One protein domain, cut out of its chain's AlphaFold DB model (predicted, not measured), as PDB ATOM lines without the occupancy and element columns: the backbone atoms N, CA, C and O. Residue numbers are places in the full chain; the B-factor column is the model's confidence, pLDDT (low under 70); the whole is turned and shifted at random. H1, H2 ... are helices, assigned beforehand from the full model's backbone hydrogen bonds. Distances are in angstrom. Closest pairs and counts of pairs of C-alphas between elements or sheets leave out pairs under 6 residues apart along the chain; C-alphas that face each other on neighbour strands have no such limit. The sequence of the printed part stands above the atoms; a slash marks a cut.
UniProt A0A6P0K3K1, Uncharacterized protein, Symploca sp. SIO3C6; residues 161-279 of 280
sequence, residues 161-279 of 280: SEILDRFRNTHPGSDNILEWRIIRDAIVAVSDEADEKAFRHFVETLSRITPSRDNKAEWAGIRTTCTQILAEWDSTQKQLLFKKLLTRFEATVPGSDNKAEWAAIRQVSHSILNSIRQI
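This is residues 161 to 279 of the 280 residues of an uncharacterized protein of Symploca sp. SIO3C6 (UniProt A0A6P0K3K1). Six helices make a closed ring in which neighbours run opposite ways: each of H1 to H5 packs on the next along the chain, and H6, the longest, closes the ring by packing on H1. No helix runs through the middle of the ring, and the links turn the chain back at its two ends. The printed part has 119 residues with six named helices, H1 to H6 in chain order, and no named strand; the class is all helix. It is compact, with a radius of gyration of the C-alphas of 13.6 A, and spans 42 by 28 by 24 A.

Find C-alpha 259 at (102.517, 59.496, -42.789); from there H6, residues 259 to 275, runs 24.2 A to C-alpha 275 at (112.189, 80.932, -37.241). Look before it for H5, residues 238 to 250, 18.2 A long, and H4, residues 216 to 231, 22.3 A long. Farther back are H3, residues 195 to 208, 20.2 A long, and H2, residues 177 to 189, 18.3 A long. H1, residues 161 to 168, is 10.1 A long and begins at C-alpha 161 at (98.828, 78.362, -31.664).

Start at H6: it touches H5 at a steep tilt of 41 degrees, with the closest C-alphas, those of Glu 250 and Arg 266, 4.2 A apart. With its residues 264 to 269 alone H6 touches H1, opposite ways at a shallow tilt of 6 degrees; the closest C-alphas, of Arg 166 and Ile 265, are 6.5 A apart. H3, H4 and H5 form an up and down bundle, each helix running against the one before it. H4 and H5 touch at a shallow tilt of 8 degrees, closest at the C-alphas of Ile 229 and Leu 241, 5.9 A apart. H3 and H4 touch at a steep tilt of 45 degrees, and the closest C-alphas, of Ser 207 and Arg 223, are 4.2 A apart. H2 touches H3 with residues 182 to 187 alone, at a shallow tilt of 22 degrees; the C-alphas of Ile 187 and Phe 202, the closest, are 6.6 A apart. H2 touches H1 with residues 183 to 188 alone, at a steep tilt of 40 degrees, closest at the C-alphas of Arg 168 and Arg 184, 4.8 A apart. H1 and H3 are near each other, while H1 and H4, for instance, are apart. Each O i to N i+4 pair is within hydrogen-bond range in H1, H2, H4, H5 and H6; in H3 it is 9 of 10.

Look for the two C-alphas farthest apart at Ser 174 and Ile 279, 43.5 A from each other. The printed part has no cut; the link from H2 to H3 is tight, the other links are short, and no link is long. The mean pLDDT of the printed part is 93.4, and no printed residue is under 70.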
ATOM      1  N   SER A 161     100.125  78.363 -30.975       95.31
ATOM      2  CA  SER A 161      98.828  78.362 -31.664       95.31
ATOM      3  C   SER A 161      98.885  77.610 -32.995       95.31
ATOM      4  O   SER A 161      98.024  76.790 -33.274       95.31
ATOM      5  N   GLU A 162      99.949  77.803 -33.781       96.75
ATOM      6  CA  GLU A 162     100.105  77.152 -35.086       96.75
ATOM      7  C   GLU A 162     100.258  75.633 -34.969       96.75
ATOM      8  O   GLU A 162      99.682  74.894 -35.773       96.75
ATOM      9  N   ILE A 163     101.001  75.144 -33.967       97.50
ATOM     10  CA  ILE A 163     101.111  73.697 -33.758       97.50
ATOM     11  C   ILE A 163      99.802  73.121 -33.212       97.50
ATOM     12  O   ILE A 163      99.365  72.076 -33.689       97.50
ATOM     13  N   LEU A 164      99.137  73.801 -32.269       97.88
ATOM     14  CA  LEU A 164      97.854  73.348 -31.731       97.88
ATOM     15  C   LEU A 164      96.792  73.309 -32.835       97.88
ATOM     16  O   LEU A 164      96.098  72.305 -32.969       97.88
ATOM     17  N   ASP A 165      96.730  74.321 -33.699       97.44
ATOM     18  CA  ASP A 165      95.840  74.341 -34.862       97.44
ATOM     19  C   ASP A 165      96.156  73.206 -35.842       97.44
ATOM     20  O   ASP A 165      95.245  72.567 -36.378       97.44
ATOM     21  N   ARG A 166      97.439  72.887 -36.057       97.69
ATOM     22  CA  ARG A 166      97.838  71.746 -36.893       97.69
ATOM     23  C   ARG A 166      97.338  70.425 -36.314       97.69
ATOM     24  O   ARG A 166      96.806  69.612 -37.070       97.69
ATOM     25  N   PHE A 167      97.466  70.199 -35.008       97.44
ATOM     26  CA  PHE A 167      96.929  68.998 -34.358       97.44
ATOM     27  C   PHE A 167      95.397  68.977 -34.367       97.44
ATOM     28  O   PHE A 167      94.805  67.960 -34.726       97.44
ATOM     29  N   ARG A 168      94.755  70.111 -34.068       96.62
ATOM     30  CA  ARG A 168      93.295  70.273 -34.071       96.62
ATOM     31  C   ARG A 168      92.671  69.891 -35.413       96.62
ATOM     32  O   ARG A 168      91.632  69.243 -35.443       96.62
ATOM     33  N   ASN A 169      93.316  70.267 -36.514       95.88
ATOM     34  CA  ASN A 169      92.813  70.035 -37.869       95.88
ATOM     35  C   ASN A 169      93.310  68.724 -38.499       95.88
ATOM     36  O   ASN A 169      93.012  68.435 -39.660       95.88
ATOM     37  N   THR A 170      94.077  67.916 -37.765       94.44
ATOM     38  CA  THR A 170      94.568  66.632 -38.267       94.44
ATOM     39  C   THR A 170      93.520  65.541 -38.062       94.44
ATOM     40  O   THR A 170      93.068  65.285 -36.943       94.44
ATOM     41  N   HIS A 171      93.148  64.896 -39.167       91.62
ATOM     42  CA  HIS A 171      92.157  63.826 -39.223       91.62
ATOM     43  C   HIS A 171      92.831  62.577 -39.790       91.62
ATOM     44  O   HIS A 171      93.189  62.585 -40.968       91.62
ATOM     45  N   PRO A 172      93.055  61.541 -38.968       87.88
ATOM     46  CA  PRO A 172      93.625  60.300 -39.462       87.88
ATOM     47  C   PRO A 172      92.642  59.558 -40.372       87.88
ATOM     48  O   PRO A 172      91.433  59.739 -40.238       87.88
ATOM     49  N   GLY A 173      93.160  58.700 -41.255       82.00
ATOM     50  CA  GLY A 173      92.349  57.817 -42.103       82.00
ATOM     51  C   GLY A 173      91.568  56.762 -41.303       82.00
ATOM     52  O   GLY A 173      90.410  56.971 -40.953       82.00
ATOM     53  N   SER A 174      92.188  55.614 -41.033       81.38
ATOM     54  CA  SER A 174      91.584  54.495 -40.282       81.38
ATOM     55  C   SER A 174      92.186  54.298 -38.893       81.38
ATOM     56  O   SER A 174      91.487  53.892 -37.964       81.38
ATOM     57  N   ASP A 175      93.469  54.609 -38.735       82.12
ATOM     58  CA  ASP A 175      94.236  54.233 -37.551       82.12
ATOM     59  C   ASP A 175      94.410  55.395 -36.578       82.12
ATOM     60  O   ASP A 175      94.484  56.566 -36.953       82.12
ATOM     61  N   ASN A 176      94.481  55.059 -35.290       83.56
ATOM     62  CA  ASN A 176      94.658  56.002 -34.184       83.56
ATOM     63  C   ASN A 176      93.530  57.052 -34.029       83.56
ATOM     64  O   ASN A 176      93.730  58.112 -33.433       83.56
ATOM     65  N   ILE A 177      92.330  56.800 -34.577       90.31
ATOM     66  CA  ILE A 177      91.197  57.751 -34.566       90.31
ATOM     67  C   ILE A 177      90.871  58.241 -33.151       90.31
ATOM     68  O   ILE A 177      90.603  59.430 -32.953       90.31
ATOM     69  N   LEU A 178      90.893  57.333 -32.170       91.44
ATOM     70  CA  LEU A 178      90.572  57.644 -30.781       91.44
ATOM     71  C   LEU A 178      91.614  58.584 -30.168       91.44
ATOM     72  O   LEU A 178      91.252  59.586 -29.557       91.44
ATOM     73  N   GLU A 179      92.892  58.286 -30.366       93.06
ATOM     74  CA  GLU A 179      94.027  59.061 -29.879       93.06
ATOM     75  C   GLU A 179      94.000  60.474 -30.465       93.06
ATOM     76  O   GLU A 179      94.064  61.458 -29.729       93.06
ATOM     77  N   TRP A 180      93.804  60.589 -31.781       93.25
ATOM     78  CA  TRP A 180      93.673  61.885 -32.444       93.25
ATOM     79  C   TRP A 180      92.443  62.663 -31.963       93.25
ATOM     80  O   TRP A 180      92.525  63.879 -31.802       93.25
ATOM     81  N   ARG A 181      91.314  61.995 -31.688       95.38
ATOM     82  CA  ARG A 181      90.130  62.646 -31.101       95.38
ATOM     83  C   ARG A 181      90.433  63.217 -29.719       95.38
ATOM     84  O   ARG A 181      90.163  64.390 -29.502       95.38
ATOM     85  N   ILE A 182      91.055  62.431 -28.839       96.25
ATOM     86  CA  ILE A 182      91.445  62.877 -27.491       96.25
ATOM     87  C   ILE A 182      92.326  64.131 -27.565       96.25
ATOM     88  O   ILE A 182      92.110  65.072 -26.806       96.25
ATOM     89  N   ILE A 183      93.280  64.180 -28.504       96.56
ATOM     90  CA  ILE A 183      94.122  65.367 -28.708       96.56
ATOM     91  C   ILE A 183      93.282  66.582 -29.098       96.56
ATOM     92  O   ILE A 183      93.447  67.652 -28.517       96.56
ATOM     93  N   ARG A 184      92.396  66.437 -30.088       97.25
ATOM     94  CA  ARG A 184      91.558  67.549 -30.556       97.25
ATOM     95  C   ARG A 184      90.654  68.073 -29.446       97.25
ATOM     96  O   ARG A 184      90.594  69.285 -29.253       97.25
ATOM     97  N   ASP A 185      90.013  67.176 -28.703       97.06
ATOM     98  CA  ASP A 185      89.117  67.528 -27.601       97.06
ATOM     99  C   ASP A 185      89.880  68.276 -26.498       97.06
ATOM    100  O   ASP A 185      89.423  69.318 -26.029       97.06
ATOM    101  N   ALA A 186      91.085  67.811 -26.149       96.75
ATOM    102  CA  ALA A 186      91.955  68.485 -25.187       96.75
ATOM    103  C   ALA A 186      92.358  69.895 -25.646       96.75
ATOM    104  O   ALA A 186      92.369  70.819 -24.839       96.75
ATOM    105  N   ILE A 187      92.658  70.086 -26.936       97.19
ATOM    106  CA  ILE A 187      92.993  71.409 -27.494       97.19
ATOM    107  C   ILE A 187      91.787  72.351 -27.430       97.19
ATOM    108  O   ILE A 187      91.936  73.509 -27.049       97.19
ATOM    109  N   VAL A 188      90.594  71.864 -27.781       96.56
ATOM    110  CA  VAL A 188      89.358  72.659 -27.712       96.56
ATOM    111  C   VAL A 188      89.039  73.052 -26.270       96.56
ATOM    112  O   VAL A 188      88.670  74.194 -26.026       96.56
ATOM    113  N   ALA A 189      89.245  72.150 -25.309       95.75
ATOM    114  CA  ALA A 189      88.979  72.409 -23.894       95.75
ATOM    115  C   ALA A 189      89.837  73.536 -23.287       95.75
ATOM    116  O   ALA A 189      89.496  74.050 -22.224       95.75
ATOM    117  N   VAL A 190      90.943  73.919 -23.937       95.19
ATOM    118  CA  VAL A 190      91.876  74.953 -23.455       95.19
ATOM    119  C   VAL A 190      92.063  76.110 -24.439       95.19
ATOM    120  O   VAL A 190      93.042  76.845 -24.323       95.19
ATOM    121  N   SER A 191      91.155  76.296 -25.406       91.12
ATOM    122  CA  SER A 191      91.314  77.312 -26.462       91.12
ATOM    123  C   SER A 191      91.377  78.748 -25.939       91.12
ATOM    124  O   SER A 191      92.052  79.581 -26.540       91.12
ATOM    125  N   ASP A 192      90.705  79.016 -24.819       91.38
ATOM    126  CA  ASP A 192      90.584  80.356 -24.230       91.38
ATOM    127  C   ASP A 192      91.534  80.555 -23.035       91.38
ATOM    128  O   ASP A 192      91.506  81.576 -22.346       91.38
ATOM    129  N   GLU A 193      92.383  79.564 -22.764       93.94
ATOM    130  CA  GLU A 193      93.326  79.578 -21.652       93.94
ATOM    131  C   GLU A 193      94.648  80.250 -22.042       93.94
ATOM    132  O   GLU A 193      95.038  80.318 -23.207       93.94
ATOM    133  N   ALA A 194      95.401  80.714 -21.044       92.00
ATOM    134  CA  ALA A 194      96.739  81.250 -21.287       92.00
ATOM    135  C   ALA A 194      97.674  80.179 -21.887       92.00
ATOM    136  O   ALA A 194      97.661  79.034 -21.429       92.00
ATOM    137  N   ASP A 195      98.567  80.582 -22.803       94.12
ATOM    138  CA  ASP A 195      99.508  79.704 -23.528       94.12
ATOM    139  C   ASP A 195     100.171  78.638 -22.652       94.12
ATOM    140  O   ASP A 195     100.283  77.482 -23.038       94.12
ATOM    141  N   GLU A 196     100.617  79.010 -21.452       94.50
ATOM    142  CA  GLU A 196     101.284  78.088 -20.534       94.50
ATOM    143  C   GLU A 196     100.366  76.952 -20.066       94.50
ATOM    144  O   GLU A 196     100.792  75.799 -20.026       94.50
ATOM    145  N   LYS A 197      99.103  77.254 -19.747       95.44
ATOM    146  CA  LYS A 197      98.118  76.253 -19.324       95.44
ATOM    147  C   LYS A 197      97.678  75.395 -20.507       95.44
ATOM    148  O   LYS A 197      97.646  74.174 -20.371       95.44
ATOM    149  N   ALA A 198      97.437  76.010 -21.668       96.75
ATOM    150  CA  ALA A 198      97.130  75.289 -22.899       96.75
ATOM    151  C   ALA A 198      98.269  74.329 -23.289       96.75
ATOM    152  O   ALA A 198      98.039  73.146 -23.541       96.75
ATOM    153  N   PHE A 199      99.518  74.804 -23.243       97.81
ATOM    154  CA  PHE A 199     100.697  73.988 -23.519       97.81
ATOM    155  C   PHE A 199     100.853  72.849 -22.511       97.81
ATOM    156  O   PHE A 199     101.087  71.712 -22.918       97.81
ATOM    157  N   ARG A 200     100.679  73.119 -21.211       97.88
ATOM    158  CA  ARG A 200     100.760  72.079 -20.178       97.88
ATOM    159  C   ARG A 200      99.745  70.977 -20.429       97.88
ATOM    160  O   ARG A 200     100.115  69.809 -20.464       97.88
ATOM    161  N   HIS A 201      98.489  71.356 -20.644       97.81
ATOM    162  CA  HIS A 201      97.405  70.412 -20.873       97.81
ATOM    163  C   HIS A 201      97.639  69.572 -22.133       97.81
ATOM    164  O   HIS A 201      97.426  68.359 -22.132       97.81
ATOM    165  N   PHE A 202      98.155  70.196 -23.193       98.25
ATOM    166  CA  PHE A 202      98.543  69.497 -24.412       98.25
ATOM    167  C   PHE A 202      99.653  68.464 -24.157       98.25
ATOM    168  O   PHE A 202      99.523  67.308 -24.559       98.25
ATOM    169  N   VAL A 203     100.707  68.828 -23.419       98.38
ATOM    170  CA  VAL A 203     101.796  67.906 -23.044       98.38
ATOM    171  C   VAL A 203     101.297  66.767 -22.144       98.38
ATOM    172  O   VAL A 203     101.664  65.611 -22.358       98.38
ATOM    173  N   GLU A 204     100.445  67.062 -21.160       98.44
ATOM    174  CA  GLU A 204      99.819  66.060 -20.281       98.44
ATOM    175  C   GLU A 204      98.914  65.095 -21.054       98.44
ATOM    176  O   GLU A 204      98.849  63.910 -20.733       98.44
ATOM    177  N   THR A 205      98.237  65.582 -22.093       98.12
ATOM    178  CA  THR A 205      97.421  64.743 -22.974       98.12
ATOM    179  C   THR A 205      98.309  63.798 -23.774       98.12
ATOM    180  O   THR A 205      98.118  62.582 -23.741       98.12
ATOM    181  N   LEU A 206      99.338  64.333 -24.437       97.69
ATOM    182  CA  LEU A 206     100.266  63.539 -25.242       97.69
ATOM    183  C   LEU A 206     101.040  62.505 -24.417       97.69
ATOM    184  O   LEU A 206     101.306  61.416 -24.923       97.69
ATOM    185  N   SER A 207     101.370  62.794 -23.154       97.69
ATOM    186  CA  SER A 207     102.084  61.849 -22.284       97.69
ATOM    187  C   SER A 207     101.270  60.597 -21.939       97.69
ATOM    188  O   SER A 207     101.854  59.571 -21.590       97.69
ATOM    189  N   ARG A 208      99.940  60.648 -22.084       96.19
ATOM    190  CA  ARG A 208      99.019  59.545 -21.761       96.19
ATOM    191  C   ARG A 208      98.591  58.727 -22.982       96.19
ATOM    192  O   ARG A 208      98.071  57.623 -22.822       96.19
ATOM    193  N   ILE A 209      98.814  59.228 -24.196       94.19
ATOM    194  CA  ILE A 209      98.355  58.570 -25.424       94.19
ATOM    195  C   ILE A 209      99.135  57.293 -25.693       94.19
ATOM    196  O   ILE A 209     100.345  57.321 -25.919       94.19
ATOM    197  N   THR A 210      98.422  56.169 -25.722       90.94
ATOM    198  CA  THR A 210      98.991  54.838 -25.946       90.94
ATOM    199  C   THR A 210      98.196  54.124 -27.038       90.94
ATOM    200  O   THR A 210      97.172  53.520 -26.723       90.94
ATOM    201  N   PRO A 211      98.634  54.188 -28.310       85.88
ATOM    202  CA  PRO A 211      97.923  53.530 -29.397       85.88
ATOM    203  C   PRO A 211      97.946  52.009 -29.233       85.88
ATOM    204  O   PRO A 211      98.943  51.408 -28.816       85.88
ATOM    205  N   SER A 212      96.837  51.370 -29.597       79.00
ATOM    206  CA  SER A 212      96.667  49.918 -29.448       79.00
ATOM    207  C   SER A 212      97.392  49.091 -30.523       79.00
ATOM    208  O   SER A 212      97.780  47.949 -30.250       79.00
ATOM    209  N   ARG A 213      97.638  49.658 -31.715       74.44
ATOM    210  CA  ARG A 213      98.186  48.953 -32.891       74.44
ATOM    211  C   ARG A 213      99.469  49.593 -33.424       74.44
ATOM    212  O   ARG A 213     100.545  49.209 -32.965       74.44
ATOM    213  N   ASP A 214      99.343  50.557 -34.330       75.88
ATOM    214  CA  ASP A 214     100.452  51.114 -35.107       75.88
ATOM    215  C   ASP A 214     101.108  52.326 -34.440       75.88
ATOM    216  O   ASP A 214     100.568  52.945 -33.520       75.88
ATOM    217  N   ASN A 215     102.315  52.662 -34.901       77.81
ATOM    218  CA  ASN A 215     103.112  53.805 -34.441       77.81
ATOM    219  C   ASN A 215     103.500  53.784 -32.941       77.81
ATOM    220  O   ASN A 215     103.791  54.819 -32.332       77.81
ATOM    221  N   LYS A 216     103.496  52.607 -32.293       86.19
ATOM    222  CA  LYS A 216     103.768  52.467 -30.846       86.19
ATOM    223  C   LYS A 216     105.106  53.066 -30.418       86.19
ATOM    224  O   LYS A 216     105.166  53.678 -29.349       86.19
ATOM    225  N   ALA A 217     106.156  52.887 -31.218       88.31
ATOM    226  CA  ALA A 217     107.500  53.370 -30.908       88.31
ATOM    227  C   ALA A 217     107.592  54.900 -31.025       88.31
ATOM    228  O   ALA A 217     108.161  55.573 -30.166       88.31
ATOM    229  N   GLU A 218     106.968  55.462 -32.053       90.44
ATOM    230  CA  GLU A 218     106.882  56.891 -32.330       90.44
ATOM    231  C   GLU A 218     106.142  57.613 -31.203       90.44
ATOM    232  O   GLU A 218     106.671  58.571 -30.625       90.44
ATOM    233  N   TRP A 219     104.968  57.092 -30.829       91.88
ATOM    234  CA  TRP A 219     104.185  57.579 -29.696       91.88
ATOM    235  C   TRP A 219     104.910  57.375 -28.363       91.88
ATOM    236  O   TRP A 219     104.846  58.253 -27.506       91.88
ATOM    237  N   ALA A 220     105.654  56.278 -28.179       93.50
ATOM    238  CA  ALA A 220     106.493  56.091 -26.993       93.50
ATOM    239  C   ALA A 220     107.572  57.174 -26.878       93.50
ATOM    240  O   ALA A 220     107.769  57.727 -25.798       93.50
ATOM    241  N   GLY A 221     108.224  57.534 -27.987       96.12
ATOM    242  CA  GLY A 221     109.181  58.638 -28.013       96.12
ATOM    243  C   GLY A 221     108.546  59.976 -27.618       96.12
ATOM    244  O   GLY A 221     109.112  60.704 -26.806       96.12
ATOM    245  N   ILE A 222     107.343  60.271 -28.125       96.81
ATOM    246  CA  ILE A 222     106.591  61.484 -27.760       96.81
ATOM    247  C   ILE A 222     106.220  61.479 -26.275       96.81
ATOM    248  O   ILE A 222     106.465  62.475 -25.593       96.81
ATOM    249  N   ARG A 223     105.686  60.367 -25.754       97.38
ATOM    250  CA  ARG A 223     105.343  60.230 -24.330       97.38
ATOM    251  C   ARG A 223     106.548  60.467 -23.429       97.38
ATOM    252  O   ARG A 223     106.441  61.204 -22.449       97.38
ATOM    253  N   THR A 224     107.696  59.886 -23.775       98.12
ATOM    254  CA  THR A 224     108.949  60.073 -23.034       98.12
ATOM    255  C   THR A 224     109.359  61.542 -23.018       98.12
ATOM    256  O   THR A 224     109.604  62.091 -21.945       98.12
ATOM    257  N   THR A 225     109.361  62.219 -24.172       98.56
ATOM    258  CA  THR A 225     109.670  63.656 -24.234       98.56
ATOM    259  C   THR A 225     108.678  64.492 -23.424       98.56
ATOM    260  O   THR A 225     109.097  65.383 -22.691       98.56
ATOM    261  N   CYS A 226     107.379  64.194 -23.496       98.56
ATOM    262  CA  CYS A 226     106.360  64.901 -22.718       98.56
ATOM    263  C   CYS A 226     106.556  64.699 -21.210       98.56
ATOM    264  O   CYS A 226     106.465  65.652 -20.447       98.56
ATOM    265  N   THR A 227     106.902  63.486 -20.777       98.38
ATOM    266  CA  THR A 227     107.200  63.186 -19.368       98.38
ATOM    267  C   THR A 227     108.415  63.975 -18.877       98.38
ATOM    268  O   THR A 227     108.366  64.566 -17.802       98.38
ATOM    269  N   GLN A 228     109.476  64.059 -19.686       98.44
ATOM    270  CA  GLN A 228     110.646  64.890 -19.378       98.44
ATOM    271  C   GLN A 228     110.280  66.378 -19.284       98.44
ATOM    272  O   GLN A 228     110.720  67.060 -18.366       98.44
ATOM    273  N   ILE A 229     109.450  66.878 -20.206       98.50
ATOM    274  CA  ILE A 229     108.969  68.266 -20.176       98.50
ATOM    275  C   ILE A 229     108.182  68.553 -18.893       98.50
ATOM    276  O   ILE A 229     108.372  69.608 -18.293       98.50
ATOM    277  N   LEU A 230     107.310  67.636 -18.466       98.38
ATOM    278  CA  LEU A 230     106.531  67.796 -17.235       98.38
ATOM    279  C   LEU A 230     107.419  67.766 -15.987       98.38
ATOM    280  O   LEU A 230     107.183  68.541 -15.065       98.38
ATOM    281  N   ALA A 231     108.462  66.933 -15.973       98.12
ATOM    282  CA  ALA A 231     109.439  66.895 -14.883       98.12
ATOM    283  C   ALA A 231     110.268  68.190 -14.780       98.12
ATOM    284  O   ALA A 231     110.642  68.607 -13.688       98.12
ATOM    285  N   GLU A 232     110.532  68.844 -15.911       98.06
ATOM    286  CA  GLU A 232     111.283  70.102 -16.008       98.06
ATOM    287  C   GLU A 232     110.376  71.347 -15.982       98.06
ATOM    288  O   GLU A 232     110.863  72.465 -16.180       98.06
ATOM    289  N   TRP A 233     109.062  71.172 -15.770       97.44
ATOM    290  CA  TRP A 233     108.076  72.223 -16.012       97.44
ATOM    291  C   TRP A 233     108.413  73.488 -15.229       97.44
ATOM    292  O   TRP A 233     108.594  74.544 -15.831       97.44
ATOM    293  N   ASP A 234     108.539  73.407 -13.907       95.38
ATOM    294  CA  ASP A 234     108.677  74.590 -13.050       95.38
ATOM    295  C   ASP A 234     110.078  75.224 -13.072       95.38
ATOM    296  O   ASP A 234     110.220  76.406 -12.764       95.38
ATOM    297  N   SER A 235     111.105  74.477 -13.486       94.06
ATOM    298  CA  SER A 235     112.501  74.935 -13.493       94.06
ATOM    299  C   SER A 235     112.966  75.501 -14.836       94.06
ATOM    300  O   SER A 235     113.979  76.200 -14.886       94.06
ATOM    301  N   THR A 236     112.241  75.230 -15.925       92.62
ATOM    302  CA  THR A 236     112.684  75.554 -17.288       92.62
ATOM    303  C   THR A 236     111.760  76.555 -17.978       92.62
ATOM    304  O   THR A 236     110.532  76.508 -17.876       92.62
ATOM    305  N   GLN A 237     112.348  77.481 -18.743       90.81
ATOM    306  CA  GLN A 237     111.595  78.441 -19.546       90.81
ATOM    307  C   GLN A 237     110.698  77.710 -20.557       90.81
ATOM    308  O   GLN A 237     111.169  76.896 -21.353       90.81
ATOM    309  N   LYS A 238     109.402  78.041 -20.576       93.94
ATOM    310  CA  LYS A 238     108.398  77.292 -21.355       93.94
ATOM    311  C   LYS A 238     108.684  77.246 -22.856       93.94
ATOM    312  O   LYS A 238     108.407  76.234 -23.486       93.94
ATOM    313  N   GLN A 239     109.297  78.287 -23.423       94.50
ATOM    314  CA  GLN A 239     109.693  78.275 -24.832       94.50
ATOM    315  C   GLN A 239     110.767  77.213 -25.135       94.50
ATOM    316  O   GLN A 239     110.745  76.628 -26.214       94.50
ATOM    317  N   LEU A 240     111.688  76.931 -24.204       94.56
ATOM    318  CA  LEU A 240     112.699  75.879 -24.374       94.56
ATOM    319  C   LEU A 240     112.067  74.487 -24.300       94.56
ATOM    320  O   LEU A 240     112.363  73.631 -25.131       94.56
ATOM    321  N   LEU A 241     111.136  74.286 -23.364       97.06
ATOM    322  CA  LEU A 241     110.332  73.064 -23.292       97.06
ATOM    323  C   LEU A 241     109.506  72.860 -24.570       97.06
ATOM    324  O   LEU A 241     109.422  71.751 -25.094       97.06
ATOM    325  N   PHE A 242     108.950  73.942 -25.115       97.69
ATOM    326  CA  PHE A 242     108.238  73.906 -26.384       97.69
ATOM    327  C   PHE A 242     109.161  73.555 -27.556       97.69
ATOM    328  O   PHE A 242     108.826  72.668 -28.337       97.69
ATOM    329  N   LYS A 243     110.363  74.147 -27.637       96.62
ATOM    330  CA  LYS A 243     111.390  73.749 -28.617       96.62
ATOM    331  C   LYS A 243     111.711  72.254 -28.523       96.62
ATOM    332  O   LYS A 243     111.710  71.584 -29.548       96.62
ATOM    333  N   LYS A 244     111.907  71.720 -27.310       97.81
ATOM    334  CA  LYS A 244     112.149  70.284 -27.066       97.81
ATOM    335  C   LYS A 244     111.020  69.412 -27.629       97.81
ATOM    336  O   LYS A 244     111.297  68.397 -28.268       97.81
ATOM    337  N   LEU A 245     109.760  69.823 -27.457       98.50
ATOM    338  CA  LEU A 245     108.618  69.120 -28.043       98.50
ATOM    339  C   LEU A 245     108.600  69.206 -29.577       98.50
ATOM    340  O   LEU A 245     108.421  68.186 -30.238       98.50
ATOM    341  N   LEU A 246     108.815  70.395 -30.147       98.25
ATOM    342  CA  LEU A 246     108.847  70.585 -31.599       98.25
ATOM    343  C   LEU A 246     109.948  69.749 -32.260       98.25
ATOM    344  O   LEU A 246     109.689  69.121 -33.281       98.25
ATOM    345  N   THR A 247     111.140  69.674 -31.662       98.00
ATOM    346  CA  THR A 247     112.229  68.814 -32.153       98.00
ATOM    347  C   THR A 247     111.818  67.344 -32.141       98.00
ATOM    348  O   THR A 247     112.116  66.602 -33.077       98.00
ATOM    349  N   ARG A 248     111.072  66.902 -31.117       98.00
ATOM    350  CA  ARG A 248     110.536  65.537 -31.090       98.00
ATOM    351  C   ARG A 248     109.518  65.304 -32.205       98.00
ATOM    352  O   ARG A 248     109.551  64.240 -32.824       98.00
ATOM    353  N   PHE A 249     108.635  66.261 -32.473       97.94
ATOM    354  CA  PHE A 249     107.685  66.162 -33.581       97.94
ATOM    355  C   PHE A 249     108.383  66.133 -34.936       97.94
ATOM    356  O   PHE A 249     108.084  65.253 -35.736       97.94
ATOM    357  N   GLU A 250     109.342  67.027 -35.165       97.38
ATOM    358  CA  GLU A 250     110.158  67.093 -36.379       97.38
ATOM    359  C   GLU A 250     110.885  65.770 -36.666       97.38
ATOM    360  O   GLU A 250     110.896  65.306 -37.803       97.38
ATOM    361  N   ALA A 251     111.425  65.116 -35.636       96.25
ATOM    362  CA  ALA A 251     112.123  63.839 -35.775       96.25
ATOM    363  C   ALA A 251     111.190  62.616 -35.882       96.25
ATOM    364  O   ALA A 251     111.657  61.501 -36.117       96.25
ATOM    365  N   THR A 252     109.879  62.775 -35.674       95.00
ATOM    366  CA  THR A 252     108.945  61.642 -35.662       95.00
ATOM    367  C   THR A 252     108.553  61.251 -37.085       95.00
ATOM    368  O   THR A 252     107.840  61.986 -37.770       95.00
ATOM    369  N   VAL A 253     108.993  60.069 -37.526       91.75
ATOM    370  CA  VAL A 253     108.680  59.487 -38.839       91.75
ATOM    371  C   VAL A 253     107.934  58.166 -38.630       91.75
ATOM    372  O   VAL A 253     108.562  57.215 -38.179       91.75
ATOM    373  N   PRO A 254     106.623  58.095 -38.923       86.06
ATOM    374  CA  PRO A 254     105.853  56.867 -38.745       86.06
ATOM    375  C   PRO A 254     106.175  55.818 -39.822       86.06
ATOM    376  O   PRO A 254     106.431  56.162 -40.983       86.06
ATOM    377  N   GLY A 255     106.119  54.538 -39.445       79.69
ATOM    378  CA  GLY A 255     106.455  53.401 -40.315       79.69
ATOM    379  C   GLY A 255     105.502  53.171 -41.500       79.69
ATOM    380  O   GLY A 255     105.939  53.173 -42.657       79.69
ATOM    381  N   SER A 256     104.205  52.985 -41.246       77.31
ATOM    382  CA  SER A 256     103.173  52.707 -42.267       77.31
ATOM    383  C   SER A 256     102.093  53.785 -42.291       77.31
ATOM    384  O   SER A 256     101.897  54.416 -43.332       77.31
ATOM    385  N   ASP A 257     101.482  54.058 -41.140       80.25
ATOM    386  CA  ASP A 257     100.234  54.820 -41.039       80.25
ATOM    387  C   ASP A 257     100.441  56.248 -40.535       80.25
ATOM    388  O   ASP A 257     101.424  56.574 -39.871       80.25
ATOM    389  N   ASN A 258      99.489  57.128 -40.845       83.25
ATOM    390  CA  ASN A 258      99.520  58.555 -40.511       83.25
ATOM    391  C   ASN A 258     100.730  59.337 -41.075       83.25
ATOM    392  O   ASN A 258     101.150  60.358 -40.517       83.25
ATOM    393  N   LYS A 259     101.336  58.864 -42.174       90.56
ATOM    394  CA  LYS A 259     102.517  59.496 -42.789       90.56
ATOM    395  C   LYS A 259     102.277  60.942 -43.201       90.56
ATOM    396  O   LYS A 259     103.154  61.776 -42.973       90.56
ATOM    397  N   ALA A 260     101.126  61.233 -43.804       91.38
ATOM    398  CA  ALA A 260     100.799  62.566 -44.306       91.38
ATOM    399  C   ALA A 260     100.554  63.554 -43.155       91.38
ATOM    400  O   ALA A 260     101.027  64.689 -43.170       91.38
ATOM    401  N   GLU A 261      99.874  63.088 -42.115       93.31
ATOM    402  CA  GLU A 261      99.542  63.805 -40.894       93.31
ATOM    403  C   GLU A 261     100.815  64.196 -40.144       93.31
ATOM    404  O   GLU A 261     101.040  65.374 -39.853       93.31
ATOM    405  N   TRP A 262     101.703  63.223 -39.918       93.81
ATOM    406  CA  TRP A 262     103.002  63.478 -39.308       93.81
ATOM    407  C   TRP A 262     103.900  64.336 -40.199       93.81
ATOM    408  O   TRP A 262     104.602  65.195 -39.676       93.81
ATOM    409  N   ALA A 263     103.861  64.183 -41.527       95.12
ATOM    410  CA  ALA A 263     104.601  65.062 -42.435       95.12
ATOM    411  C   ALA A 263     104.177  66.531 -42.292       95.12
ATOM    412  O   ALA A 263     105.039  67.405 -42.193       95.12
ATOM    413  N   ALA A 264     102.874  66.803 -42.198       96.19
ATOM    414  CA  ALA A 264     102.365  68.154 -41.991       96.19
ATOM    415  C   ALA A 264     102.773  68.730 -40.620       96.19
ATOM    416  O   ALA A 264     103.164  69.894 -40.525       96.19
ATOM    417  N   ILE A 265     102.735  67.921 -39.556       97.25
ATOM    418  CA  ILE A 265     103.188  68.325 -38.213       97.25
ATOM    419  C   ILE A 265     104.692  68.619 -38.194       97.25
ATOM    420  O   ILE A 265     105.112  69.632 -37.624       97.25
ATOM    421  N   ARG A 266     105.501  67.769 -38.841       97.19
ATOM    422  CA  ARG A 266     106.944  67.983 -39.005       97.19
ATOM    423  C   ARG A 266     107.223  69.299 -39.713       97.19
ATOM    424  O   ARG A 266     108.031  70.077 -39.225       97.19
ATOM    425  N   GLN A 267     106.526  69.576 -40.815       97.44
ATOM    426  CA  GLN A 267     106.715  70.806 -41.582       97.44
ATOM    427  C   GLN A 267     106.433  72.061 -40.744       97.44
ATOM    428  O   GLN A 267     107.229  73.000 -40.762       97.44
ATOM    429  N   VAL A 268     105.334  72.073 -39.980       97.56
ATOM    430  CA  VAL A 268     105.005  73.196 -39.084       97.56
ATOM    431  C   VAL A 268     106.059  73.331 -37.986       97.56
ATOM    432  O   VAL A 268     106.552  74.428 -37.737       97.56
ATOM    433  N   SER A 269     106.472  72.213 -37.385       97.81
ATOM    434  CA  SER A 269     107.489  72.200 -36.329       97.81
ATOM    435  C   SER A 269     108.841  72.719 -36.829       97.81
ATOM    436  O   SER A 269     109.427  73.588 -36.190       97.81
ATOM    437  N   HIS A 270     109.285  72.270 -38.005       96.88
ATOM    438  CA  HIS A 270     110.495  72.742 -38.681       96.88
ATOM    439  C   HIS A 270     110.436  74.247 -38.980       96.88
ATOM    440  O   HIS A 270     111.370  74.989 -38.678       96.88
ATOM    441  N   SER A 271     109.311  74.726 -39.527       96.19
ATOM    442  CA  SER A 271     109.112  76.150 -39.824       96.19
ATOM    443  C   SER A 271     109.220  77.018 -38.568       96.19
ATOM    444  O   SER A 271     109.907  78.047 -38.584       96.19
ATOM    445  N   ILE A 272     108.600  76.583 -37.468       95.94
ATOM    446  CA  ILE A 272     108.675  77.272 -36.180       95.94
ATOM    447  C   ILE A 272     110.116  77.244 -35.649       95.94
ATOM    448  O   ILE A 272     110.656  78.297 -35.313       95.94
ATOM    449  N   LEU A 273     110.768  76.077 -35.613       95.31
ATOM    450  CA  LEU A 273     112.132  75.917 -35.093       95.31
ATOM    451  C   LEU A 273     113.154  76.789 -35.829       95.31
ATOM    452  O   LEU A 273     113.921  77.492 -35.170       95.31
ATOM    453  N   ASN A 274     113.115  76.818 -37.164       93.50
ATOM    454  CA  ASN A 274     114.011  77.647 -37.982       93.50
ATOM    455  C   ASN A 274     113.789  79.151 -37.784       93.50
ATOM    456  O   ASN A 274     114.690  79.960 -38.006       93.50
ATOM    457  N   SER A 275     112.574  79.532 -37.397       91.00
ATOM    458  CA  SER A 275     112.189  80.932 -37.241       91.00
ATOM    459  C   SER A 275     112.408  81.449 -35.822       91.00
ATOM    460  O   SER A 275     112.576  82.656 -35.648       91.00
ATOM    461  N   ILE A 276     112.398  80.574 -34.806       91.25
ATOM    462  CA  ILE A 276     112.589  81.000 -33.419       91.25
ATOM    463  C   ILE A 276     114.045  81.390 -33.181       91.25
ATOM    464  O   ILE A 276     114.930  80.538 -33.054       91.25
ATOM    465  N   ARG A 277     114.265  82.683 -32.960       86.00
ATOM    466  CA  ARG A 277     115.561  83.230 -32.550       86.00
ATOM    467  C   ARG A 277     115.523  83.610 -31.078       86.00
ATOM    468  O   ARG A 277     114.513  84.116 -30.595       86.00
ATOM    469  N   GLN A 278     116.612  83.342 -30.367       82.56
ATOM    470  CA  GLN A 278     116.835  83.922 -29.047       82.56
ATOM    471  C   GLN A 278     117.398  85.329 -29.248       82.56
ATOM    472  O   GLN A 278     118.268  85.519 -30.095       82.56
ATOM    473  N   ILE A 279     116.858  86.308 -28.528       75.25
ATOM    474  CA  ILE A 279     117.168  87.730 -28.750       75.25
ATOM    475  C   ILE A 279     117.778  88.435 -27.532       75.25
ATOM    476  O   ILE A 279     118.173  89.594 -27.657       75.25
TER     477      ILE A 279